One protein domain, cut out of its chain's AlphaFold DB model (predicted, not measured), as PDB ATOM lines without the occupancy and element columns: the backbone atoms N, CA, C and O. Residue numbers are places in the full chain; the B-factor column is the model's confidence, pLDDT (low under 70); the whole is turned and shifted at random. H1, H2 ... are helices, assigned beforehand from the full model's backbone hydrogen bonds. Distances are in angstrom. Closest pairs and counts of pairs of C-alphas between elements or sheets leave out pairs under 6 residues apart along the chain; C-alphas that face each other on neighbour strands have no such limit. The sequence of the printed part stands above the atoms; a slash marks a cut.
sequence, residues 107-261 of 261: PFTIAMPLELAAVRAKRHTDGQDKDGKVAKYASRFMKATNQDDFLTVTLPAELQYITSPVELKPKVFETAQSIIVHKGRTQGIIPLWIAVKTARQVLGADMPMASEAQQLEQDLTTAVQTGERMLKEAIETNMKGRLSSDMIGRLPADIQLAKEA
ATOM      1  N   PRO A 107     -34.925 -40.302  43.438       94.56
ATOM      2  CA  PRO A 107     -34.536 -41.622  42.950       94.56
ATOM      3  C   PRO A 107     -33.175 -41.634  42.247       94.56
ATOM      4  O   PRO A 107     -32.433 -42.597  42.392       94.56
ATOM      5  N   PHE A 108     -32.790 -40.552  41.557       92.81
ATOM      6  CA  PHE A 108     -31.466 -40.442  40.928       92.81
ATOM      7  C   PHE A 108     -30.318 -40.441  41.943       92.81
ATOM      8  O   PHE A 108     -29.273 -41.036  41.688       92.81
ATOM      9  N   THR A 109     -30.512 -39.800  43.095       95.88
ATOM     10  CA  THR A 109     -29.524 -39.759  44.181       95.88
ATOM     11  C   THR A 109     -29.402 -41.125  44.852       95.88
ATOM     12  O   THR A 109     -28.297 -41.603  45.099       95.88
ATOM     13  N   ILE A 110     -30.531 -41.789  45.113       97.12
ATOM     14  CA  ILE A 110     -30.567 -43.067  45.841       97.12
ATOM     15  C   ILE A 110     -30.173 -44.251  44.945       97.12
ATOM     16  O   ILE A 110     -29.601 -45.226  45.436       97.12
ATOM     17  N   ALA A 111     -30.411 -44.161  43.633       97.38
ATOM     18  CA  ALA A 111     -30.000 -45.178  42.664       97.38
ATOM     19  C   ALA A 111     -28.493 -45.452  42.709       97.38
ATOM     20  O   ALA A 111     -28.076 -46.572  42.458       97.38
ATOM     21  N   MET A 112     -27.675 -44.461  43.063       97.88
ATOM     22  CA  MET A 112     -26.217 -44.580  43.063       97.88
ATOM     23  C   MET A 112     -25.651 -45.544  44.098       97.88
ATOM     24  O   MET A 112     -24.981 -46.504  43.711       97.88
ATOM     25  N   PRO A 113     -25.899 -45.351  45.405       98.44
ATOM     26  CA  PRO A 113     -25.489 -46.344  46.383       98.44
ATOM     27  C   PRO A 113     -26.178 -47.698  46.145       98.44
ATOM     28  O   PRO A 113     -25.548 -48.721  46.395       98.44
ATOM     29  N   LEU A 114     -27.414 -47.728  45.622       98.81
ATOM     30  CA  LEU A 114     -28.092 -48.983  45.277       98.81
ATOM     31  C   LEU A 114     -27.366 -49.747  44.166       98.81
ATOM     32  O   LEU A 114     -27.050 -50.916  44.352       98.81
ATOM     33  N   GLU A 115     -27.081 -49.095  43.041       98.56
ATOM     34  CA  GLU A 115     -26.340 -49.661  41.914       98.56
ATOM     35  C   GLU A 115     -25.016 -50.254  42.385       98.56
ATOM     36  O   GLU A 115     -24.747 -51.436  42.182       98.56
ATOM     37  N   LEU A 116     -24.199 -49.443  43.057       98.56
ATOM     38  CA  LEU A 116     -22.850 -49.837  43.450       98.56
ATOM     39  C   LEU A 116     -22.868 -50.966  44.489       98.56
ATOM     40  O   LEU A 116     -22.048 -51.883  44.410       98.56
ATOM     41  N   ALA A 117     -23.813 -50.940  45.435       98.75
ATOM     42  CA  ALA A 117     -23.995 -52.027  46.394       98.75
ATOM     43  C   ALA A 117     -24.482 -53.311  45.711       98.75
ATOM     44  O   ALA A 117     -23.920 -54.375  45.958       98.75
ATOM     45  N   ALA A 118     -25.479 -53.216  44.827       98.62
ATOM     46  CA  ALA A 118     -26.067 -54.362  44.143       98.62
ATOM     47  C   ALA A 118     -25.066 -55.036  43.198       98.62
ATOM     48  O   ALA A 118     -24.928 -56.257  43.220       98.62
ATOM     49  N   VAL A 119     -24.315 -54.259  42.411       98.31
ATOM     50  CA  VAL A 119     -23.286 -54.807  41.515       98.31
ATOM     51  C   VAL A 119     -22.156 -55.452  42.305       98.31
ATOM     52  O   VAL A 119     -21.746 -56.567  41.980       98.31
ATOM     53  N   ARG A 120     -21.687 -54.805  43.381       97.88
ATOM     54  CA  ARG A 120     -20.706 -55.424  44.278       97.88
ATOM     55  C   ARG A 120     -21.239 -56.738  44.840       97.88
ATOM     56  O   ARG A 120     -20.499 -57.717  44.847       97.88
ATOM     57  N   ALA A 121     -22.499 -56.768  45.269       98.06
ATOM     58  CA  ALA A 121     -23.079 -57.966  45.850       98.06
ATOM     59  C   ALA A 121     -23.150 -59.120  44.836       98.06
ATOM     60  O   ALA A 121     -22.699 -60.241  45.085       98.06
ATOM     61  N   LYS A 122     -23.647 -58.808  43.636       97.81
ATOM     62  CA  LYS A 122     -23.769 -59.754  42.530       97.81
ATOM     63  C   LYS A 122     -22.430 -60.342  42.096       97.81
ATOM     64  O   LYS A 122     -22.351 -61.539  41.839       97.81
ATOM     65  N   ARG A 123     -21.394 -59.509  41.983       96.44
ATOM     66  CA  ARG A 123     -20.118 -59.910  41.372       96.44
ATOM     67  C   ARG A 123     -19.075 -60.405  42.365       96.44
ATOM     68  O   ARG A 123     -18.278 -61.257  41.994       96.44
ATOM     69  N   HIS A 124     -19.089 -59.887  43.593       96.69
ATOM     70  CA  HIS A 124     -17.972 -60.039  44.536       96.69
ATOM     71  C   HIS A 124     -18.383 -60.606  45.897       96.69
ATOM     72  O   HIS A 124     -17.529 -60.839  46.746       96.69
ATOM     73  N   THR A 125     -19.675 -60.853  46.136       93.81
ATOM     74  CA  THR A 125     -20.147 -61.493  47.378       93.81
ATOM     75  C   THR A 125     -21.110 -62.648  47.115       93.81
ATOM     76  O   THR A 125     -22.081 -62.834  47.848       93.81
ATOM     77  N   ASP A 126     -20.817 -63.447  46.086       93.88
ATOM     78  CA  ASP A 126     -21.553 -64.670  45.730       93.88
ATOM     79  C   ASP A 126     -23.038 -64.436  45.402       93.88
ATOM     80  O   ASP A 126     -23.870 -65.325  45.578       93.88
ATOM     81  N   GLY A 127     -23.397 -63.225  44.964       94.94
ATOM     82  CA  GLY A 127     -24.790 -62.874  44.698       94.94
ATOM     83  C   GLY A 127     -25.610 -62.528  45.936       94.94
ATOM     84  O   GLY A 127     -26.825 -62.421  45.823       94.94
ATOM     85  N   GLN A 128     -24.982 -62.356  47.103       96.31
ATOM     86  CA  GLN A 128     -25.680 -62.186  48.381       96.31
ATOM     87  C   GLN A 128     -25.472 -60.797  48.982       96.31
ATOM     88  O   GLN A 128     -24.353 -60.283  49.005       96.31
ATOM     89  N   ASP A 129     -26.522 -60.231  49.573       97.44
ATOM     90  CA  ASP A 129     -26.472 -58.966  50.317       97.44
ATOM     91  C   ASP A 129     -25.879 -59.142  51.730       97.44
ATOM     92  O   ASP A 129     -26.565 -59.012  52.744       97.44
ATOM     93  N   LYS A 130     -24.586 -59.484  51.814       95.38
ATOM     94  CA  LYS A 130     -23.927 -59.861  53.082       95.38
ATOM     95  C   LYS A 130     -23.905 -58.744  54.138       95.38
ATOM     96  O   LYS A 130     -23.831 -59.046  55.325       95.38
ATOM     97  N   ASP A 131     -23.932 -57.476  53.728       95.25
ATOM     98  CA  ASP A 131     -23.893 -56.308  54.624       95.25
ATOM     99  C   ASP A 131     -25.241 -55.567  54.729       95.25
ATOM    100  O   ASP A 131     -25.324 -54.523  55.386       95.25
ATOM    101  N   GLY A 132     -26.305 -56.107  54.118       98.00
ATOM    102  CA  GLY A 132     -27.659 -55.545  54.141       98.00
ATOM    103  C   GLY A 132     -27.813 -54.229  53.368       98.00
ATOM    104  O   GLY A 132     -28.851 -53.561  53.475       98.00
ATOM    105  N   LYS A 133     -26.778 -53.787  52.639       98.38
ATOM    106  CA  LYS A 133     -26.799 -52.507  51.924       98.38
ATOM    107  C   LYS A 133     -27.737 -52.556  50.729       98.38
ATOM    108  O   LYS A 133     -28.413 -51.555  50.479       98.38
ATOM    109  N   VAL A 134     -27.825 -53.680  50.018       98.69
ATOM    110  CA  VAL A 134     -28.710 -53.800  48.850       98.69
ATOM    111  C   VAL A 134     -30.165 -53.666  49.288       98.69
ATOM    112  O   VAL A 134     -30.866 -52.799  48.770       98.69
ATOM    113  N   ALA A 135     -30.602 -54.408  50.307       98.62
ATOM    114  CA  ALA A 135     -31.953 -54.325  50.861       98.62
ATOM    115  C   ALA A 135     -32.268 -52.917  51.391       98.62
ATOM    116  O   ALA A 135     -33.325 -52.347  51.096       98.62
ATOM    117  N   LYS A 136     -31.326 -52.307  52.125       98.50
ATOM    118  CA  LYS A 136     -31.464 -50.939  52.649       98.50
ATOM    119  C   LYS A 136     -31.675 -49.919  51.532       98.50
ATOM    120  O   LYS A 136     -32.596 -49.101  51.619       98.50
ATOM    121  N   TYR A 137     -30.821 -49.922  50.510       98.69
ATOM    122  CA  TYR A 137     -30.904 -48.946  49.424       98.69
ATOM    123  C   TYR A 137     -32.060 -49.241  48.471       98.69
ATOM    124  O   TYR A 137     -32.708 -48.292  48.042       98.69
ATOM    125  N   ALA A 138     -32.407 -50.508  48.231       98.62
ATOM    126  CA  ALA A 138     -33.583 -50.894  47.455       98.62
ATOM    127  C   ALA A 138     -34.866 -50.385  48.120       98.62
ATOM    128  O   ALA A 138     -35.708 -49.783  47.460       98.62
ATOM    129  N   SER A 139     -34.987 -50.536  49.444       98.00
ATOM    130  CA  SER A 139     -36.156 -50.044  50.182       98.00
ATOM    131  C   SER A 139     -36.285 -48.525  50.087       98.00
ATOM    132  O   SER A 139     -37.374 -48.008  49.841       98.00
ATOM    133  N   ARG A 140     -35.171 -47.797  50.238       96.81
ATOM    134  CA  ARG A 140     -35.148 -46.334  50.082       96.81
ATOM    135  C   ARG A 140     -35.483 -45.913  48.656       96.81
ATOM    136  O   ARG A 140     -36.272 -44.995  48.482       96.81
ATOM    137  N   PHE A 141     -34.914 -46.593  47.665       97.25
ATOM    138  CA  PHE A 141     -35.127 -46.297  46.257       97.25
ATOM    139  C   PHE A 141     -36.593 -46.499  45.865       97.25
ATOM    140  O   PHE A 141     -37.207 -45.574  45.353       97.25
ATOM    141  N   MET A 142     -37.183 -47.654  46.186       96.44
ATOM    142  CA  MET A 142     -38.585 -47.934  45.852       96.44
ATOM    143  C   MET A 142     -39.554 -47.017  46.604       96.44
ATOM    144  O   MET A 142     -40.579 -46.616  46.061       96.44
ATOM    145  N   LYS A 143     -39.235 -46.614  47.838       94.25
ATOM    146  CA  LYS A 143     -40.010 -45.566  48.519       94.25
ATOM    147  C   LYS A 143     -39.896 -44.234  47.788       94.25
ATOM    148  O   LYS A 143     -40.920 -43.615  47.542       94.25
ATOM    149  N   ALA A 144     -38.690 -43.834  47.400       92.88
ATOM    150  CA  ALA A 144     -38.447 -42.591  46.678       92.88
ATOM    151  C   ALA A 144     -39.126 -42.546  45.305       92.88
ATOM    152  O   ALA A 144     -39.603 -41.493  44.902       92.88
ATOM    153  N   THR A 145     -39.220 -43.666  44.581       91.81
ATOM    154  CA  THR A 145     -39.955 -43.689  43.305       91.81
ATOM    155  C   THR A 145     -41.454 -43.485  43.502       91.81
ATOM    156  O   THR A 145     -42.105 -42.894  42.650       91.81
ATOM    157  N   ASN A 146     -41.999 -43.952  44.626       86.06
ATOM    158  CA  ASN A 146     -43.407 -43.765  44.982       86.06
ATOM    159  C   ASN A 146     -43.678 -42.461  45.741       86.06
ATOM    160  O   ASN A 146     -44.824 -42.175  46.086       86.06
ATOM    161  N   GLN A 147     -42.630 -41.692  46.029       78.44
ATOM    162  CA  GLN A 147     -42.739 -40.343  46.550       78.44
ATOM    163  C   GLN A 147     -42.841 -39.364  45.377       78.44
ATOM    164  O   GLN A 147     -42.260 -39.569  44.311       78.44
ATOM    165  N   ASP A 148     -43.588 -38.288  45.601       75.19
ATOM    166  CA  ASP A 148     -43.788 -37.196  44.649       75.19
ATOM    167  C   ASP A 148     -44.411 -37.639  43.311       75.19
ATOM    168  O   ASP A 148     -45.210 -38.573  43.241       75.19
ATOM    169  N   ASP A 149     -44.088 -36.917  42.241       85.25
ATOM    170  CA  ASP A 149     -44.566 -37.134  40.880       85.25
ATOM    171  C   ASP A 149     -43.552 -37.921  40.030       85.25
ATOM    172  O   ASP A 149     -43.568 -37.858  38.799       85.25
ATOM    173  N   PHE A 150     -42.633 -38.668  40.659       89.12
ATOM    174  CA  PHE A 150     -41.531 -39.286  39.926       89.12
ATOM    175  C   PHE A 150     -42.019 -40.309  38.899       89.12
ATOM    176  O   PHE A 150     -41.728 -40.164  37.714       89.12
ATOM    177  N   LEU A 151     -42.780 -41.321  39.327       89.44
ATOM    178  CA  LEU A 151     -43.293 -42.358  38.423       89.44
ATOM    179  C   LEU A 151     -44.401 -41.859  37.487       89.44
ATOM    180  O   LEU A 151     -44.646 -42.482  36.460       89.44
ATOM    181  N   THR A 152     -45.066 -40.749  37.815       88.94
ATOM    182  CA  THR A 152     -46.231 -40.252  37.064       88.94
ATOM    183  C   THR A 152     -45.908 -39.093  36.123       88.94
ATOM    184  O   THR A 152     -46.603 -38.916  35.126       88.94
ATOM    185  N   VAL A 153     -44.852 -38.324  36.398       89.19
ATOM    186  CA  VAL A 153     -44.473 -37.122  35.640       89.19
ATOM    187  C   VAL A 153     -43.003 -37.169  35.241       89.19
ATOM    188  O   VAL A 153     -42.694 -37.196  34.049       89.19
ATOM    189  N   THR A 154     -42.083 -37.209  36.209       90.75
ATOM    190  CA  THR A 154     -40.646 -37.017  35.935       90.75
ATOM    191  C   THR A 154     -40.060 -38.141  35.079       90.75
ATOM    192  O   THR A 154     -39.428 -37.878  34.055       90.75
ATOM    193  N   LEU A 155     -40.254 -39.397  35.487       93.25
ATOM    194  CA  LEU A 155     -39.743 -40.555  34.767       93.25
ATOM    195  C   LEU A 155     -40.436 -40.701  33.405       93.25
ATOM    196  O   LEU A 155     -39.703 -40.740  32.421       93.25
ATOM    197  N   PRO A 156     -41.781 -40.689  33.279       95.25
ATOM    198  CA  PRO A 156     -42.432 -40.753  31.969       95.25
ATOM    199  C   PRO A 156     -41.946 -39.689  30.981       95.25
ATOM    200  O   PRO A 156     -41.711 -40.015  29.820       95.25
ATOM    201  N   ALA A 157     -41.725 -38.446  31.424       94.94
ATOM    202  CA  ALA A 157     -41.198 -37.384  30.564       94.94
ATOM    203  C   ALA A 157     -39.759 -37.662  30.090       94.94
ATOM    204  O   ALA A 157     -39.432 -37.436  28.921       94.94
ATOM    205  N   GLU A 158     -38.893 -38.171  30.971       94.31
ATOM    206  CA  GLU A 158     -37.532 -38.572  30.598       94.31
ATOM    207  C   GLU A 158     -37.541 -39.788  29.659       94.31
ATOM    208  O   GLU A 158     -36.854 -39.759  28.636       94.31
ATOM    209  N   LEU A 159     -38.359 -40.813  29.940       96.38
ATOM    210  CA  LEU A 159     -38.508 -41.988  29.075       96.38
ATOM    211  C   LEU A 159     -39.026 -41.580  27.693       96.38
ATOM    212  O   LEU A 159     -38.409 -41.926  26.692       96.38
ATOM    213  N   GLN A 160     -40.081 -40.766  27.629       96.81
ATOM    214  CA  GLN A 160     -40.623 -40.256  26.371       96.81
ATOM    215  C   GLN A 160     -39.550 -39.536  25.552       96.81
ATOM    216  O   GLN A 160     -39.435 -39.770  24.346       96.81
ATOM    217  N   TYR A 161     -38.750 -38.677  26.189       95.88
ATOM    218  CA  TYR A 161     -37.683 -37.951  25.511       95.88
ATOM    219  C   TYR A 161     -36.645 -38.906  24.908       95.88
ATOM    220  O   TYR A 161     -36.336 -38.799  23.722       95.88
ATOM    221  N   ILE A 162     -36.131 -39.857  25.693       95.25
ATOM    222  CA  ILE A 162     -35.077 -40.771  25.223       95.25
ATOM    223  C   ILE A 162     -35.594 -41.832  24.248       95.25
ATOM    224  O   ILE A 162     -34.818 -42.368  23.466       95.25
ATOM    225  N   THR A 163     -36.889 -42.147  24.251       96.75
ATOM    226  CA  THR A 163     -37.470 -43.063  23.259       96.75
ATOM    227  C   THR A 163     -37.903 -42.362  21.976       96.75
ATOM    228  O   THR A 163     -38.205 -43.034  20.993       96.75
ATOM    229  N   SER A 164     -37.944 -41.027  21.967       96.19
ATOM    230  CA  SER A 164     -38.299 -40.251  20.778       96.19
ATOM    231  C   SER A 164     -37.128 -40.174  19.793       96.19
ATOM    232  O   SER A 164     -35.973 -40.087  20.230       96.19
ATOM    233  N   PRO A 165     -37.396 -40.135  18.472       95.00
ATOM    234  CA  PRO A 165     -36.365 -39.886  17.473       95.00
ATOM    235  C   PRO A 165     -35.575 -38.611  17.774       95.00
ATOM    236  O   PRO A 165     -36.142 -37.594  18.179       95.00
ATOM    237  N   VAL A 166     -34.259 -38.648  17.561       92.00
ATOM    238  CA  VAL A 166     -33.411 -37.465  17.743       92.00
ATOM    239  C   VAL A 166     -33.759 -36.437  16.670       92.00
ATOM    240  O   VAL A 166     -33.645 -36.707  15.475       92.00
ATOM    241  N   GLU A 167     -34.141 -35.233  17.088       90.38
ATOM    242  CA  GLU A 167     -34.428 -34.152  16.154       90.38
ATOM    243  C   GLU A 167     -33.127 -33.611  15.533       90.38
ATOM    244  O   GLU A 167     -32.343 -32.904  16.179       90.38
ATOM    245  N   LEU A 168     -32.901 -33.946  14.260       85.94
ATOM    246  CA  LEU A 168     -31.779 -33.440  13.473       85.94
ATOM    247  C   LEU A 168     -32.093 -32.028  12.968       85.94
ATOM    248  O   LEU A 168     -33.137 -31.784  12.364       85.94
ATOM    249  N   LYS A 169     -31.180 -31.088  13.212       87.00
ATOM    250  CA  LYS A 169     -31.334 -29.678  12.843       87.00
ATOM    251  C   LYS A 169     -30.568 -29.363  11.548       87.00
ATOM    252  O   LYS A 169     -29.642 -30.087  11.181       87.00
ATOM    253  N   PRO A 170     -30.894 -28.262  10.843       84.75
ATOM    254  CA  PRO A 170     -30.199 -27.907   9.603       84.75
ATOM    255  C   PRO A 170     -28.704 -27.617   9.797       84.75
ATOM    256  O   PRO A 170     -27.900 -27.857   8.895       84.75
ATOM    257  N   LYS A 171     -28.310 -27.078  10.959       85.81
ATOM    258  CA  LYS A 171     -26.911 -26.736  11.247       85.81
ATOM    259  C   LYS A 171     -26.206 -27.871  11.981       85.81
ATOM    260  O   LYS A 171     -26.693 -28.365  12.991       85.81
ATOM    261  N   VAL A 172     -24.986 -28.181  11.540       82.12
ATOM    262  CA  VAL A 172     -24.135 -29.247  12.105       82.12
ATOM    263  C   VAL A 172     -23.959 -29.115  13.623       82.12
ATOM    264  O   VAL A 172     -24.081 -30.101  14.343       82.12
ATOM    265  N   PHE A 173     -23.717 -27.899  14.121       82.88
ATOM    266  CA  PHE A 173     -23.556 -27.647  15.555       82.88
ATOM    267  C   PHE A 173     -24.845 -27.897  16.352       82.88
ATOM    268  O   PHE A 173     -24.797 -28.496  17.420       82.88
ATOM    269  N   GLU A 174     -25.997 -27.486  15.822       87.19
ATOM    270  CA  GLU A 174     -27.296 -27.695  16.472       87.19
ATOM    271  C   GLU A 174     -27.650 -29.191  16.497       87.19
ATOM    272  O   GLU A 174     -28.085 -29.708  17.522       87.19
ATOM    273  N   THR A 175     -27.357 -29.924  15.419       86.25
ATOM    274  CA  THR A 175     -27.489 -31.390  15.382       86.25
ATOM    275  C   THR A 175     -26.563 -32.079  16.377       86.25
ATOM    276  O   THR A 175     -26.992 -32.985  17.092       86.25
ATOM    277  N   ALA A 176     -25.307 -31.635  16.474       83.75
ATOM    278  CA  ALA A 176     -24.376 -32.142  17.477       83.75
ATOM    279  C   ALA A 176     -24.926 -31.942  18.894       83.75
ATOM    280  O   ALA A 176     -24.868 -32.860  19.709       83.75
ATOM    281  N   GLN A 177     -25.512 -30.775  19.177       87.00
ATOM    282  CA  GLN A 177     -26.154 -30.501  20.461       87.00
ATOM    283  C   GLN A 177     -27.352 -31.418  20.720       87.00
ATOM    284  O   GLN A 177     -27.415 -31.992  21.806       87.00
ATOM    285  N   SER A 178     -28.246 -31.623  19.744       89.88
ATOM    286  CA  SER A 178     -29.365 -32.573  19.875       89.88
ATOM    287  C   SER A 178     -28.872 -33.972  20.246       89.88
ATOM    288  O   SER A 178     -29.359 -34.565  21.206       89.88
ATOM    289  N   ILE A 179     -27.855 -34.476  19.539       88.88
ATOM    290  CA  ILE A 179     -27.269 -35.799  19.796       88.88
ATOM    291  C   ILE A 179     -26.632 -35.855  21.189       88.88
ATOM    292  O   ILE A 179     -26.854 -36.812  21.925       88.88
ATOM    293  N   ILE A 180     -25.860 -34.835  21.581       87.12
ATOM    294  CA  ILE A 180     -25.184 -34.781  22.887       87.12
ATOM    295  C   ILE A 180     -26.195 -34.760  24.035       87.12
ATOM    296  O   ILE A 180     -26.000 -35.462  25.028       87.12
ATOM    297  N   VAL A 181     -27.263 -33.966  23.922       90.25
ATOM    298  CA  VAL A 181     -28.309 -33.883  24.952       90.25
ATOM    299  C   VAL A 181     -29.045 -35.212  25.064       90.25
ATOM    300  O   VAL A 181     -29.211 -35.728  26.169       90.25
ATOM    301  N   HIS A 182     -29.425 -35.794  23.929       92.38
ATOM    302  CA  HIS A 182     -30.155 -37.055  23.880       92.38
ATOM    303  C   HIS A 182     -29.325 -38.215  24.432       92.38
ATOM    304  O   HIS A 182     -29.756 -38.912  25.350       92.38
ATOM    305  N   LYS A 183     -28.050 -38.298  24.043       90.44
ATOM    306  CA  LYS A 183     -27.069 -39.192  24.666       90.44
ATOM    307  C   LYS A 183     -26.952 -38.964  26.170       90.44
ATOM    308  O   LYS A 183     -26.982 -39.927  26.928       90.44
ATOM    309  N   GLY A 184     -26.804 -37.715  26.609       89.94
ATOM    310  CA  GLY A 184     -26.644 -37.383  28.023       89.94
ATOM    311  C   GLY A 184     -27.839 -37.817  28.874       89.94
ATOM    312  O   GLY A 184     -27.640 -38.297  29.990       89.94
ATOM    313  N   ARG A 185     -29.059 -37.699  28.340       92.38
ATOM    314  CA  ARG A 185     -30.289 -38.166  28.995       92.38
ATOM    315  C   ARG A 185     -30.390 -39.686  29.023       92.38
ATOM    316  O   ARG A 185     -30.629 -40.240  30.090       92.38
ATOM    317  N   THR A 186     -30.082 -40.358  27.914       93.06
ATOM    318  CA  THR A 186     -30.015 -41.827  27.862       93.06
ATOM    319  C   THR A 186     -28.987 -42.373  28.855       93.06
ATOM    320  O   THR A 186     -29.302 -43.260  29.640       93.06
ATOM    321  N   GLN A 187     -27.783 -41.793  28.923       91.12
ATOM    322  CA  GLN A 187     -26.781 -42.166  29.934       91.12
ATOM    323  C   GLN A 187     -27.254 -41.871  31.363       91.12
ATOM    324  O   GLN A 187     -26.885 -42.582  32.291       91.12
ATOM    325  N   GLY A 188     -28.072 -40.835  31.552       91.62
ATOM    326  CA  GLY A 188     -28.605 -40.447  32.856       91.62
ATOM    327  C   GLY A 188     -29.575 -41.455  33.474       91.62
ATOM    328  O   GLY A 188     -29.729 -41.446  34.694       91.62
ATOM    329  N   ILE A 189     -30.204 -42.325  32.672       94.75
ATOM    330  CA  ILE A 189     -31.115 -43.365  33.176       94.75
ATOM    331  C   ILE A 189     -30.436 -44.720  33.406       94.75
ATOM    332  O   ILE A 189     -30.980 -45.545  34.140       94.75
ATOM    333  N   ILE A 190     -29.252 -44.946  32.819       95.00
ATOM    334  CA  ILE A 190     -28.518 -46.217  32.935       95.00
ATOM    335  C   ILE A 190     -28.347 -46.629  34.400       95.00
ATOM    336  O   ILE A 190     -28.645 -47.780  34.713       95.00
ATOM    337  N   PRO A 191     -27.969 -45.738  35.330       95.81
ATOM    338  CA  PRO A 191     -27.784 -46.194  36.693       95.81
ATOM    339  C   PRO A 191     -29.061 -46.591  37.425       95.81
ATOM    340  O   PRO A 191     -29.023 -47.484  38.262       95.81
ATOM    341  N   LEU A 192     -30.203 -45.970  37.106       96.50
ATOM    342  CA  LEU A 192     -31.495 -46.400  37.655       96.50
ATOM    343  C   LEU A 192     -31.817 -47.809  37.167       96.50
ATOM    344  O   LEU A 192     -32.261 -48.655  37.939       96.50
ATOM    345  N   TRP A 193     -31.562 -48.053  35.883       97.75
ATOM    346  CA  TRP A 193     -31.768 -49.354  35.272       97.75
ATOM    347  C   TRP A 193     -30.905 -50.433  35.933       97.75
ATOM    348  O   TRP A 193     -31.446 -51.452  36.364       97.75
ATOM    349  N   ILE A 194     -29.595 -50.198  36.077       98.12
ATOM    350  CA  ILE A 194     -28.688 -51.153  36.730       98.12
ATOM    351  C   ILE A 194     -29.071 -51.343  38.197       98.12
ATOM    352  O   ILE A 194     -29.144 -52.479  38.659       98.12
ATOM    353  N   ALA A 195     -29.371 -50.261  38.921       98.25
ATOM    354  CA  ALA A 195     -29.775 -50.321  40.320       98.25
ATOM    355  C   ALA A 195     -30.955 -51.276  40.537       98.25
ATOM    356  O   ALA A 195     -30.857 -52.188  41.355       98.25
ATOM    357  N   VAL A 196     -32.046 -51.107  39.785       98.06
ATOM    358  CA  VAL A 196     -33.254 -51.932  39.950       98.06
ATOM    359  C   VAL A 196     -33.027 -53.355  39.454       98.06
ATOM    360  O   VAL A 196     -33.301 -54.299  40.196       98.06
ATOM    361  N   LYS A 197     -32.482 -53.523  38.243       98.00
ATOM    362  CA  LYS A 197     -32.206 -54.840  37.646       98.00
ATOM    363  C   LYS A 197     -31.336 -55.688  38.569       98.00
ATOM    364  O   LYS A 197     -31.664 -56.832  38.879       98.00
ATOM    365  N   THR A 198     -30.217 -55.133  39.021       98.31
ATOM    366  CA  THR A 198     -29.236 -55.886  39.802       98.31
ATOM    367  C   THR A 198     -29.714 -56.109  41.233       98.31
ATOM    368  O   THR A 198     -29.531 -57.205  41.760       98.31
ATOM    369  N   ALA A 199     -30.402 -55.142  41.850       98.56
ATOM    370  CA  ALA A 199     -30.998 -55.347  43.172       98.56
ATOM    371  C   ALA A 199     -32.054 -56.458  43.158       98.56
ATOM    372  O   ALA A 199     -32.062 -57.294  44.058       98.56
ATOM    373  N   ARG A 200     -32.889 -56.533  42.112       98.06
ATOM    374  CA  ARG A 200     -33.858 -57.628  41.937       98.06
ATOM    375  C   ARG A 200     -33.188 -58.992  41.817       98.06
ATOM    376  O   ARG A 200     -33.698 -59.964  42.361       98.06
ATOM    377  N   GLN A 201     -32.047 -59.070  41.135       97.62
ATOM    378  CA  GLN A 201     -31.284 -60.317  41.005       97.62
ATOM    379  C   GLN A 201     -30.652 -60.762  42.327       97.62
ATOM    380  O   GLN A 201     -30.623 -61.955  42.603       97.62
ATOM    381  N   VAL A 202     -30.163 -59.817  43.136       98.25
ATOM    382  CA  VAL A 202     -29.529 -60.103  44.433       98.25
ATOM    383  C   VAL A 202     -30.563 -60.436  45.512       98.25
ATOM    384  O   VAL A 202     -30.366 -61.371  46.279       98.25
ATOM    385  N   LEU A 203     -31.662 -59.679  45.588       98.31
ATOM    386  CA  LEU A 203     -32.669 -59.836  46.644       98.31
ATOM    387  C   LEU A 203     -33.738 -60.882  46.304       98.31
ATOM    388  O   LEU A 203     -34.361 -61.434  47.205       98.31
ATOM    389  N   GLY A 204     -33.982 -61.159  45.021       96.62
ATOM    390  CA  GLY A 204     -34.997 -62.121  44.595       96.62
ATOM    391  C   GLY A 204     -36.373 -61.810  45.192       96.62
ATOM    392  O   GLY A 204     -36.944 -60.745  44.945       96.62
ATOM    393  N   ALA A 205     -36.903 -62.746  45.983       95.50
ATOM    394  CA  ALA A 205     -38.197 -62.609  46.653       95.50
ATOM    395  C   ALA A 205     -38.215 -61.522  47.744       95.50
ATOM    396  O   ALA A 205     -39.280 -60.979  48.030       95.50
ATOM    397  N   ASP A 206     -37.054 -61.161  48.297       97.25
ATOM    398  CA  ASP A 206     -36.922 -60.135  49.337       97.25
ATOM    399  C   ASP A 206     -36.855 -58.709  48.757       97.25
ATOM    400  O   ASP A 206     -36.676 -57.734  49.494       97.25
ATOM    401  N   MET A 207     -36.994 -58.549  47.432       97.88
ATOM    402  CA  MET A 207     -37.030 -57.232  46.802       97.88
ATOM    403  C   MET A 207     -38.238 -56.427  47.321       97.88
ATOM    404  O   MET A 207     -39.387 -56.843  47.134       97.88
ATOM    405  N   PRO A 208     -38.029 -55.233  47.908       96.94
ATOM    406  CA  PRO A 208     -39.134 -54.381  48.323       96.94
ATOM    407  C   PRO A 208     -39.953 -53.942  47.108       96.94
ATOM    408  O   PRO A 208     -39.384 -53.514  46.107       96.94
ATOM    409  N   MET A 209     -41.284 -54.004  47.222       96.19
ATOM    410  CA  MET A 209     -42.209 -53.618  46.144       96.19
ATOM    411  C   MET A 209     -41.890 -54.358  44.833       96.19
ATOM    412  O   MET A 209     -41.663 -53.750  43.789       96.19
ATOM    413  N   ALA A 210     -41.767 -55.690  44.912       96.31
ATOM    414  CA  ALA A 210     -41.212 -56.521  43.844       96.31
ATOM    415  C   ALA A 210     -41.931 -56.373  42.490       96.31
ATOM    416  O   ALA A 210     -41.270 -56.383  41.451       96.31
ATOM    417  N   SER A 211     -43.260 -56.222  42.490       95.50
ATOM    418  CA  SER A 211     -44.055 -56.046  41.268       95.50
ATOM    419  C   SER A 211     -43.803 -54.685  40.615       95.50
ATOM    420  O   SER A 211     -43.592 -54.607  39.406       95.50
ATOM    421  N   GLU A 212     -43.748 -53.615  41.403       95.31
ATOM    422  CA  GLU A 212     -43.442 -52.264  40.934       95.31
ATOM    423  C   GLU A 212     -41.992 -52.159  40.462       95.31
ATOM    424  O   GLU A 212     -41.716 -51.581  39.413       95.31
ATOM    425  N   ALA A 213     -41.061 -52.777  41.194       96.94
ATOM    426  CA  ALA A 213     -39.666 -52.882  40.789       96.94
ATOM    427  C   ALA A 213     -39.528 -53.640  39.461       96.94
ATOM    428  O   ALA A 213     -38.693 -53.286  38.630       96.94
ATOM    429  N   GLN A 214     -40.358 -54.666  39.241       97.19
ATOM    430  CA  GLN A 214     -40.385 -55.397  37.982       97.19
ATOM    431  C   GLN A 214     -40.848 -54.542  36.814       97.19
ATOM    432  O   GLN A 214     -40.190 -54.547  35.773       97.19
ATOM    433  N   GLN A 215     -41.951 -53.817  36.985       96.31
ATOM    434  CA  GLN A 215     -42.445 -52.919  35.950       96.31
ATOM    435  C   GLN A 215     -41.408 -51.836  35.635       96.31
ATOM    436  O   GLN A 215     -41.061 -51.624  34.476       96.31
ATOM    437  N   LEU A 216     -40.828 -51.232  36.675       96.62
ATOM    438  CA  LEU A 216     -39.804 -50.205  36.530       96.62
ATOM    439  C   LEU A 216     -38.560 -50.722  35.790       96.62
ATOM    440  O   LEU A 216     -38.033 -50.029  34.921       96.62
ATOM    441  N   GLU A 217     -38.095 -51.941  36.084       97.19
ATOM    442  CA  GLU A 217     -36.998 -52.560  35.330       97.19
ATOM    443  C   GLU A 217     -37.351 -52.732  33.848       97.19
ATOM    444  O   GLU A 217     -36.511 -52.458  32.987       97.19
ATOM    445  N   GLN A 218     -38.566 -53.187  33.535       97.50
ATOM    446  CA  GLN A 218     -39.014 -53.402  32.157       97.50
ATOM    447  C   GLN A 218     -39.092 -52.086  31.376       97.50
ATOM    448  O   GLN A 218     -38.583 -52.009  30.251       97.50
ATOM    449  N   ASP A 219     -39.653 -51.043  31.988       97.00
ATOM    450  CA  ASP A 219     -39.769 -49.711  31.393       97.00
ATOM    451  C   ASP A 219     -38.382 -49.117  31.117       97.00
ATOM    452  O   ASP A 219     -38.085 -48.686  29.999       97.00
ATOM    453  N   LEU A 220     -37.487 -49.176  32.109       97.38
ATOM    454  CA  LEU A 220     -36.107 -48.707  31.980       97.38
ATOM    455  C   LEU A 220     -35.327 -49.509  30.932       97.38
ATOM    456  O   LEU A 220     -34.632 -48.919  30.107       97.38
ATOM    457  N   THR A 221     -35.472 -50.836  30.906       96.06
ATOM    458  CA  THR A 221     -34.819 -51.701  29.909       96.06
ATOM    459  C   THR A 221     -35.246 -51.317  28.497       96.06
ATOM    460  O   THR A 221     -34.400 -51.114  27.621       96.06
ATOM    461  N   THR A 222     -36.555 -51.170  28.282       96.81
ATOM    462  CA  THR A 222     -37.127 -50.785  26.986       96.81
ATOM    463  C   THR A 222     -36.614 -49.418  26.551       96.81
ATOM    464  O   THR A 222     -36.233 -49.231  25.390       96.81
ATOM    465  N   ALA A 223     -36.555 -48.464  27.478       96.75
ATOM    466  CA  ALA A 223     -36.141 -47.106  27.177       96.75
ATOM    467  C   ALA A 223     -34.636 -46.982  26.902       96.75
ATOM    468  O   ALA A 223     -34.268 -46.307  25.942       96.75
ATOM    469  N   VAL A 224     -33.766 -47.680  27.648       94.88
ATOM    470  CA  VAL A 224     -32.316 -47.730  27.355       94.88
ATOM    471  C   VAL A 224     -32.075 -48.310  25.962       94.88
ATOM    472  O   VAL A 224     -31.344 -47.719  25.168       94.88
ATOM    473  N   GLN A 225     -32.705 -49.444  25.640       94.06
ATOM    474  CA  GLN A 225     -32.535 -50.106  24.342       94.06
ATOM    475  C   GLN A 225     -33.067 -49.253  23.187       94.06
ATOM    476  O   GLN A 225     -32.421 -49.127  22.144       94.06
ATOM    477  N   THR A 226     -34.233 -48.634  23.373       95.62
ATOM    478  CA  THR A 226     -34.826 -47.756  22.361       95.62
ATOM    479  C   THR A 226     -33.988 -46.496  22.173       95.62
ATOM    480  O   THR A 226     -33.700 -46.144  21.034       95.62
ATOM    481  N   GLY A 227     -33.538 -45.855  23.254       93.69
ATOM    482  CA  GLY A 227     -32.685 -44.667  23.186       93.69
ATOM    483  C   GLY A 227     -31.334 -44.940  22.530       93.69
ATOM    484  O   GLY A 227     -30.879 -44.140  21.712       93.69
ATOM    485  N   GLU A 228     -30.719 -46.099  22.796       91.44
ATOM    486  CA  GLU A 228     -29.515 -46.546  22.084       91.44
ATOM    487  C   GLU A 228     -29.754 -46.619  20.572       91.44
ATOM    488  O   GLU A 228     -28.952 -46.107  19.786       91.44
ATOM    489  N   ARG A 229     -30.870 -47.231  20.165       92.62
ATOM    490  CA  ARG A 229     -31.258 -47.347  18.758       92.62
ATOM    491  C   ARG A 229     -31.505 -45.974  18.129       92.62
ATOM    492  O   ARG A 229     -30.937 -45.706  17.076       92.62
ATOM    493  N   MET A 230     -32.274 -45.097  18.781       92.62
ATOM    494  CA  MET A 230     -32.559 -43.744  18.273       92.62
ATOM    495  C   MET A 230     -31.272 -42.943  18.049       92.62
ATOM    496  O   MET A 230     -31.136 -42.245  17.046       92.62
ATOM    497  N   LEU A 231     -30.296 -43.071  18.951       90.38
ATOM    498  CA  LEU A 231     -28.995 -42.419  18.806       90.38
ATOM    499  C   LEU A 231     -28.174 -43.013  17.659       90.38
ATOM    500  O   LEU A 231     -27.602 -42.254  16.877       90.38
ATOM    501  N   LYS A 232     -28.137 -44.344  17.522       88.00
ATOM    502  CA  LYS A 232     -27.468 -45.015  16.394       88.00
ATOM    503  C   LYS A 232     -28.039 -44.548  15.056       88.00
ATOM    504  O   LYS A 232     -27.280 -44.063  14.220       88.00
ATOM    505  N   GLU A 233     -29.361 -44.582  14.899       89.00
ATOM    506  CA  GLU A 233     -30.054 -44.144  13.680       89.00
ATOM    507  C   GLU A 233     -29.770 -42.670  13.353       89.00
ATOM    508  O   GLU A 233     -29.451 -42.324  12.211       89.00
ATOM    509  N   ALA A 234     -29.835 -41.791  14.357       87.81
ATOM    510  CA  ALA A 234     -29.565 -40.365  14.197       87.81
ATOM    511  C   ALA A 234     -28.131 -40.097  13.732       87.81
ATOM    512  O   ALA A 234     -27.895 -39.267  12.850       87.81
ATOM    513  N   ILE A 235     -27.165 -40.813  14.310       81.69
ATOM    514  CA  ILE A 235     -25.757 -40.633  13.974       81.69
ATOM    515  C   ILE A 235     -25.451 -41.238  12.605       81.69
ATOM    516  O   ILE A 235     -24.763 -40.590  11.828       81.69
ATOM    517  N   GLU A 236     -25.986 -42.407  12.253       83.38
ATOM    518  CA  GLU A 236     -25.830 -43.001  10.915       83.38
ATOM    519  C   GLU A 236     -26.436 -42.118   9.817       83.38
ATOM    520  O   GLU A 236     -25.800 -41.865   8.789       83.38
ATOM    521  N   THR A 237     -27.633 -41.579  10.061       80.69
ATOM    522  CA  THR A 237     -28.301 -40.634   9.152       80.69
ATOM    523  C   THR A 237     -27.448 -39.384   8.945       80.69
ATOM    524  O   THR A 237     -27.316 -38.889   7.826       80.69
ATOM    525  N   ASN A 238     -26.806 -38.906  10.009       70.62
ATOM    526  CA  ASN A 238     -25.966 -37.721   9.973       70.62
ATOM    527  C   ASN A 238     -24.499 -37.994   9.544       70.62
ATOM    528  O   ASN A 238     -23.827 -37.080   9.066       70.62
ATOM    529  N   MET A 239     -23.987 -39.228   9.630       56.88
ATOM    530  CA  MET A 239     -22.662 -39.635   9.120       56.88
ATOM    531  C   MET A 239     -22.592 -39.532   7.591       56.88
ATOM    532  O   MET A 239     -21.530 -39.244   7.042       56.88
ATOM    533  N   LYS A 240     -23.735 -39.617   6.900       59.00
ATOM    534  CA  LYS A 240     -23.852 -39.230   5.482       59.00
ATOM    535  C   LYS A 240     -23.668 -37.713   5.248       59.00
ATOM    536  O   LYS A 240     -23.697 -37.274   4.103       59.00
ATOM    537  N   GLY A 241     -23.461 -36.911   6.304       59.03
ATOM    538  CA  GLY A 241     -23.602 -35.454   6.291       59.03
ATOM    539  C   GLY A 241     -22.733 -34.619   7.250       59.03
ATOM    540  O   GLY A 241     -23.145 -33.493   7.507       59.03
ATOM    541  N   ARG A 242     -21.525 -35.058   7.674       58.09
ATOM    542  CA  ARG A 242     -20.410 -34.230   8.259       58.09
ATOM    543  C   ARG A 242     -20.033 -34.403   9.753       58.09
ATOM    544  O   ARG A 242     -19.173 -33.651  10.205       58.09
ATOM    545  N   LEU A 243     -20.581 -35.343  10.537       59.03
ATOM    546  CA  LEU A 243     -20.100 -35.592  11.925       59.03
ATOM    547  C   LEU A 243     -19.417 -36.963  12.073       59.03
ATOM    548  O   LEU A 243     -19.845 -37.925  11.440       59.03
ATOM    549  N   SER A 244     -18.371 -37.050  12.906       57.94
ATOM    550  CA  SER A 244     -17.623 -38.293  13.158       57.94
ATOM    551  C   SER A 244     -18.324 -39.225  14.162       57.94
ATOM    552  O   SER A 244     -19.113 -38.787  15.006       57.94
ATOM    553  N   SER A 245     -17.997 -40.522  14.093       56.53
ATOM    554  CA  SER A 245     -18.458 -41.567  15.025       56.53
ATOM    555  C   SER A 245     -18.058 -41.302  16.484       56.53
ATOM    556  O   SER A 245     -18.729 -41.779  17.401       56.53
ATOM    557  N   ASP A 246     -17.033 -40.480  16.722       58.97
ATOM    558  CA  ASP A 246     -16.577 -40.101  18.066       58.97
ATOM    559  C   ASP A 246     -17.669 -39.412  18.901       58.97
ATOM    560  O   ASP A 246     -17.621 -39.442  20.132       58.97
ATOM    561  N   MET A 247     -18.694 -38.830  18.261       56.44
ATOM    562  CA  MET A 247     -19.811 -38.193  18.966       56.44
ATOM    563  C   MET A 247     -20.788 -39.186  19.609       56.44
ATOM    564  O   MET A 247     -21.350 -38.871  20.664       56.44
ATOM    565  N   ILE A 248     -20.929 -40.410  19.068       53.94
ATOM    566  CA  ILE A 248     -21.585 -41.510  19.810       53.94
ATOM    567  C   ILE A 248     -20.812 -41.750  21.110       53.94
ATOM    568  O   ILE A 248     -21.394 -41.988  22.172       53.94
ATOM    569  N   GLY A 249     -19.488 -41.581  21.058       60.53
ATOM    570  CA  GLY A 249     -18.561 -41.844  22.147       60.53
ATOM    571  C   GLY A 249     -18.788 -43.235  22.733       60.53
ATOM    572  O   GLY A 249     -19.088 -44.184  22.015       60.53
ATOM    573  N   ARG A 250     -18.681 -43.345  24.055       66.38
ATOM    574  CA  ARG A 250     -18.710 -44.632  24.750       66.38
ATOM    575  C   ARG A 250     -20.103 -45.277  24.885       66.38
ATOM    576  O   ARG A 250     -20.155 -46.436  25.258       66.38
ATOM    577  N   LEU A 251     -21.213 -44.629  24.492       74.31
ATOM    578  CA  LEU A 251     -22.575 -45.081  24.853       74.31
ATOM    579  C   LEU A 251     -22.880 -46.570  24.566       74.31
ATOM    580  O   LEU A 251     -23.385 -47.234  25.469       74.31
ATOM    581  N   PRO A 252     -22.590 -47.141  23.378       74.06
ATOM    582  CA  PRO A 252     -22.825 -48.566  23.139       74.06
ATOM    583  C   PRO A 252     -21.977 -49.469  24.045       74.06
ATOM    584  O   PRO A 252     -22.467 -50.486  24.527       74.06
ATOM    585  N   ALA A 253     -20.721 -49.089  24.301       77.88
ATOM    586  CA  ALA A 253     -19.849 -49.803  25.231       77.88
ATOM    587  C   ALA A 253     -20.350 -49.663  26.675       77.88
ATOM    588  O   ALA A 253     -20.346 -50.638  27.416       77.88
ATOM    589  N   ASP A 254     -20.857 -48.488  27.042       79.81
ATOM    590  CA  ASP A 254     -21.418 -48.208  28.362       79.81
ATOM    591  C   ASP A 254     -22.650 -49.074  28.622       79.81
ATOM    592  O   ASP A 254     -22.756 -49.721  29.659       79.81
ATOM    593  N   ILE A 255     -23.559 -49.149  27.644       81.38
ATOM    594  CA  ILE A 255     -24.745 -50.006  27.711       81.38
ATOM    595  C   ILE A 255     -24.344 -51.481  27.736       81.38
ATOM    596  O   ILE A 255     -24.967 -52.267  28.445       81.38
ATOM    597  N   GLN A 256     -23.309 -51.882  26.998       84.50
ATOM    598  CA  GLN A 256     -22.817 -53.256  27.033       84.50
ATOM    599  C   GLN A 256     -22.249 -53.621  28.415       84.50
ATOM    600  O   GLN A 256     -22.669 -54.613  29.005       84.50
ATOM    601  N   LEU A 257     -21.387 -52.776  28.982       81.50
ATOM    602  CA  LEU A 257     -20.848 -52.947  30.335       81.50
ATOM    603  C   LEU A 257     -21.947 -52.879  31.411       81.50
ATOM    604  O   LEU A 257     -21.856 -53.546  32.441       81.50
ATOM    605  N   ALA A 258     -23.010 -52.109  31.168       81.12
ATOM    606  CA  ALA A 258     -24.194 -52.048  32.019       81.12
ATOM    607  C   ALA A 258     -25.051 -53.324  31.946       81.12
ATOM    608  O   ALA A 258     -25.652 -53.737  32.937       81.12
ATOM    609  N   LYS A 259     -25.108 -53.992  30.787       85.81
ATOM    610  CA  LYS A 259     -25.764 -55.306  30.656       85.81
ATOM    611  C   LYS A 259     -25.024 -56.378  31.456       85.81
ATOM    612  O   LYS A 259     -25.686 -57.261  32.002       85.81
ATOM    613  N   GLU A 260     -23.700 -56.264  31.524       85.44
ATOM    614  CA  GLU A 260     -22.785 -57.158  32.249       85.44
ATOM    615  C   GLU A 260     -22.753 -56.917  33.767       85.44
ATOM    616  O   GLU A 260     -22.289 -57.785  34.509       85.44
ATOM    617  N   ALA A 261     -23.270 -55.771  34.225       79.75
ATOM    618  CA  ALA A 261     -23.548 -55.502  35.633       79.75
ATOM    619  C   ALA A 261     -24.597 -56.481  36.177       79.75
ATOM    620  O   ALA A 261     -24.359 -57.045  37.263       79.75
TER     621      ALA A 261
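What this domain is: This is residues 107 to 261 of the 261 residues of an uncharacterized protein of Melanomma pulvis-pyrius CBS 109.77 (UniProt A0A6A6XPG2). What is the main shape? A long helical hairpin, H4 and H5, makes the long axis, and a shorter helical hairpin, H1 and H2, crosses H4 at residues 191 to 206. H6 packs along the long hairpin as the third helix of a bundle, and H3 packs on that hairpin with residues 158 to 163. What are its make-up and size? The printed part has 155 residues with six named helices, H1 to H6, and no named strand, class all helix. It is compact, with a radius of gyration of the C-alphas of 17.0 A, and elongated, spanning 52 by 34 by 20 A.

How they stand to each other: How do the first helices stand? H1, residues 107 to 124, and H2, residues 133 to 145, touch as a hairpin at a shallow tilt of 28 degrees, their closest C-alphas, Leu 114 and Tyr 137, 5.0 A apart. The hub H4, residues 172 to 206, touches H1 with residues 191 to 202 alone, at a steep tilt of 58 degrees; the closest C-alphas, Glu 115 and Ala 195, are 3.8 A apart. What does H3 touch? H3, residues 150 to 163, touches H5, residues 210 to 239, with residues 159 to 163 alone, closest at C-alphas Ile 162 and Gly 227, 5.0 A. Which helices form the bundle? H4, H5 and H6, residues 251 to 260, form it up and down, each running against the one before. How complete are the backbones? Every O i to N i+4 pair is within hydrogen-bond range in H2, H5 and H6, but 12 of 14 in H1, 8 of 10 in H3 and 26 of 31 in H4.

Where its parts are: Where are the ends? C-alpha 107 begins H1 at (-34.536, -41.622, 42.950), and C-alpha 260 ends H6 at (-22.785, -57.158, 32.249). How long are H4 and H5? H4 measures 50.0 A, with a kink of 48 degrees near residue 200, and H5 42.8 A.

The domain as a whole: How large is it? The C-alphas farthest apart, Lys 130 and Pro 170, are 54.3 A apart, and the printed part has no cut. Where is confidence low? Residues 239 to 250, of which 239 belongs to H5 and the rest to the long link to H6, have pLDDT under 70.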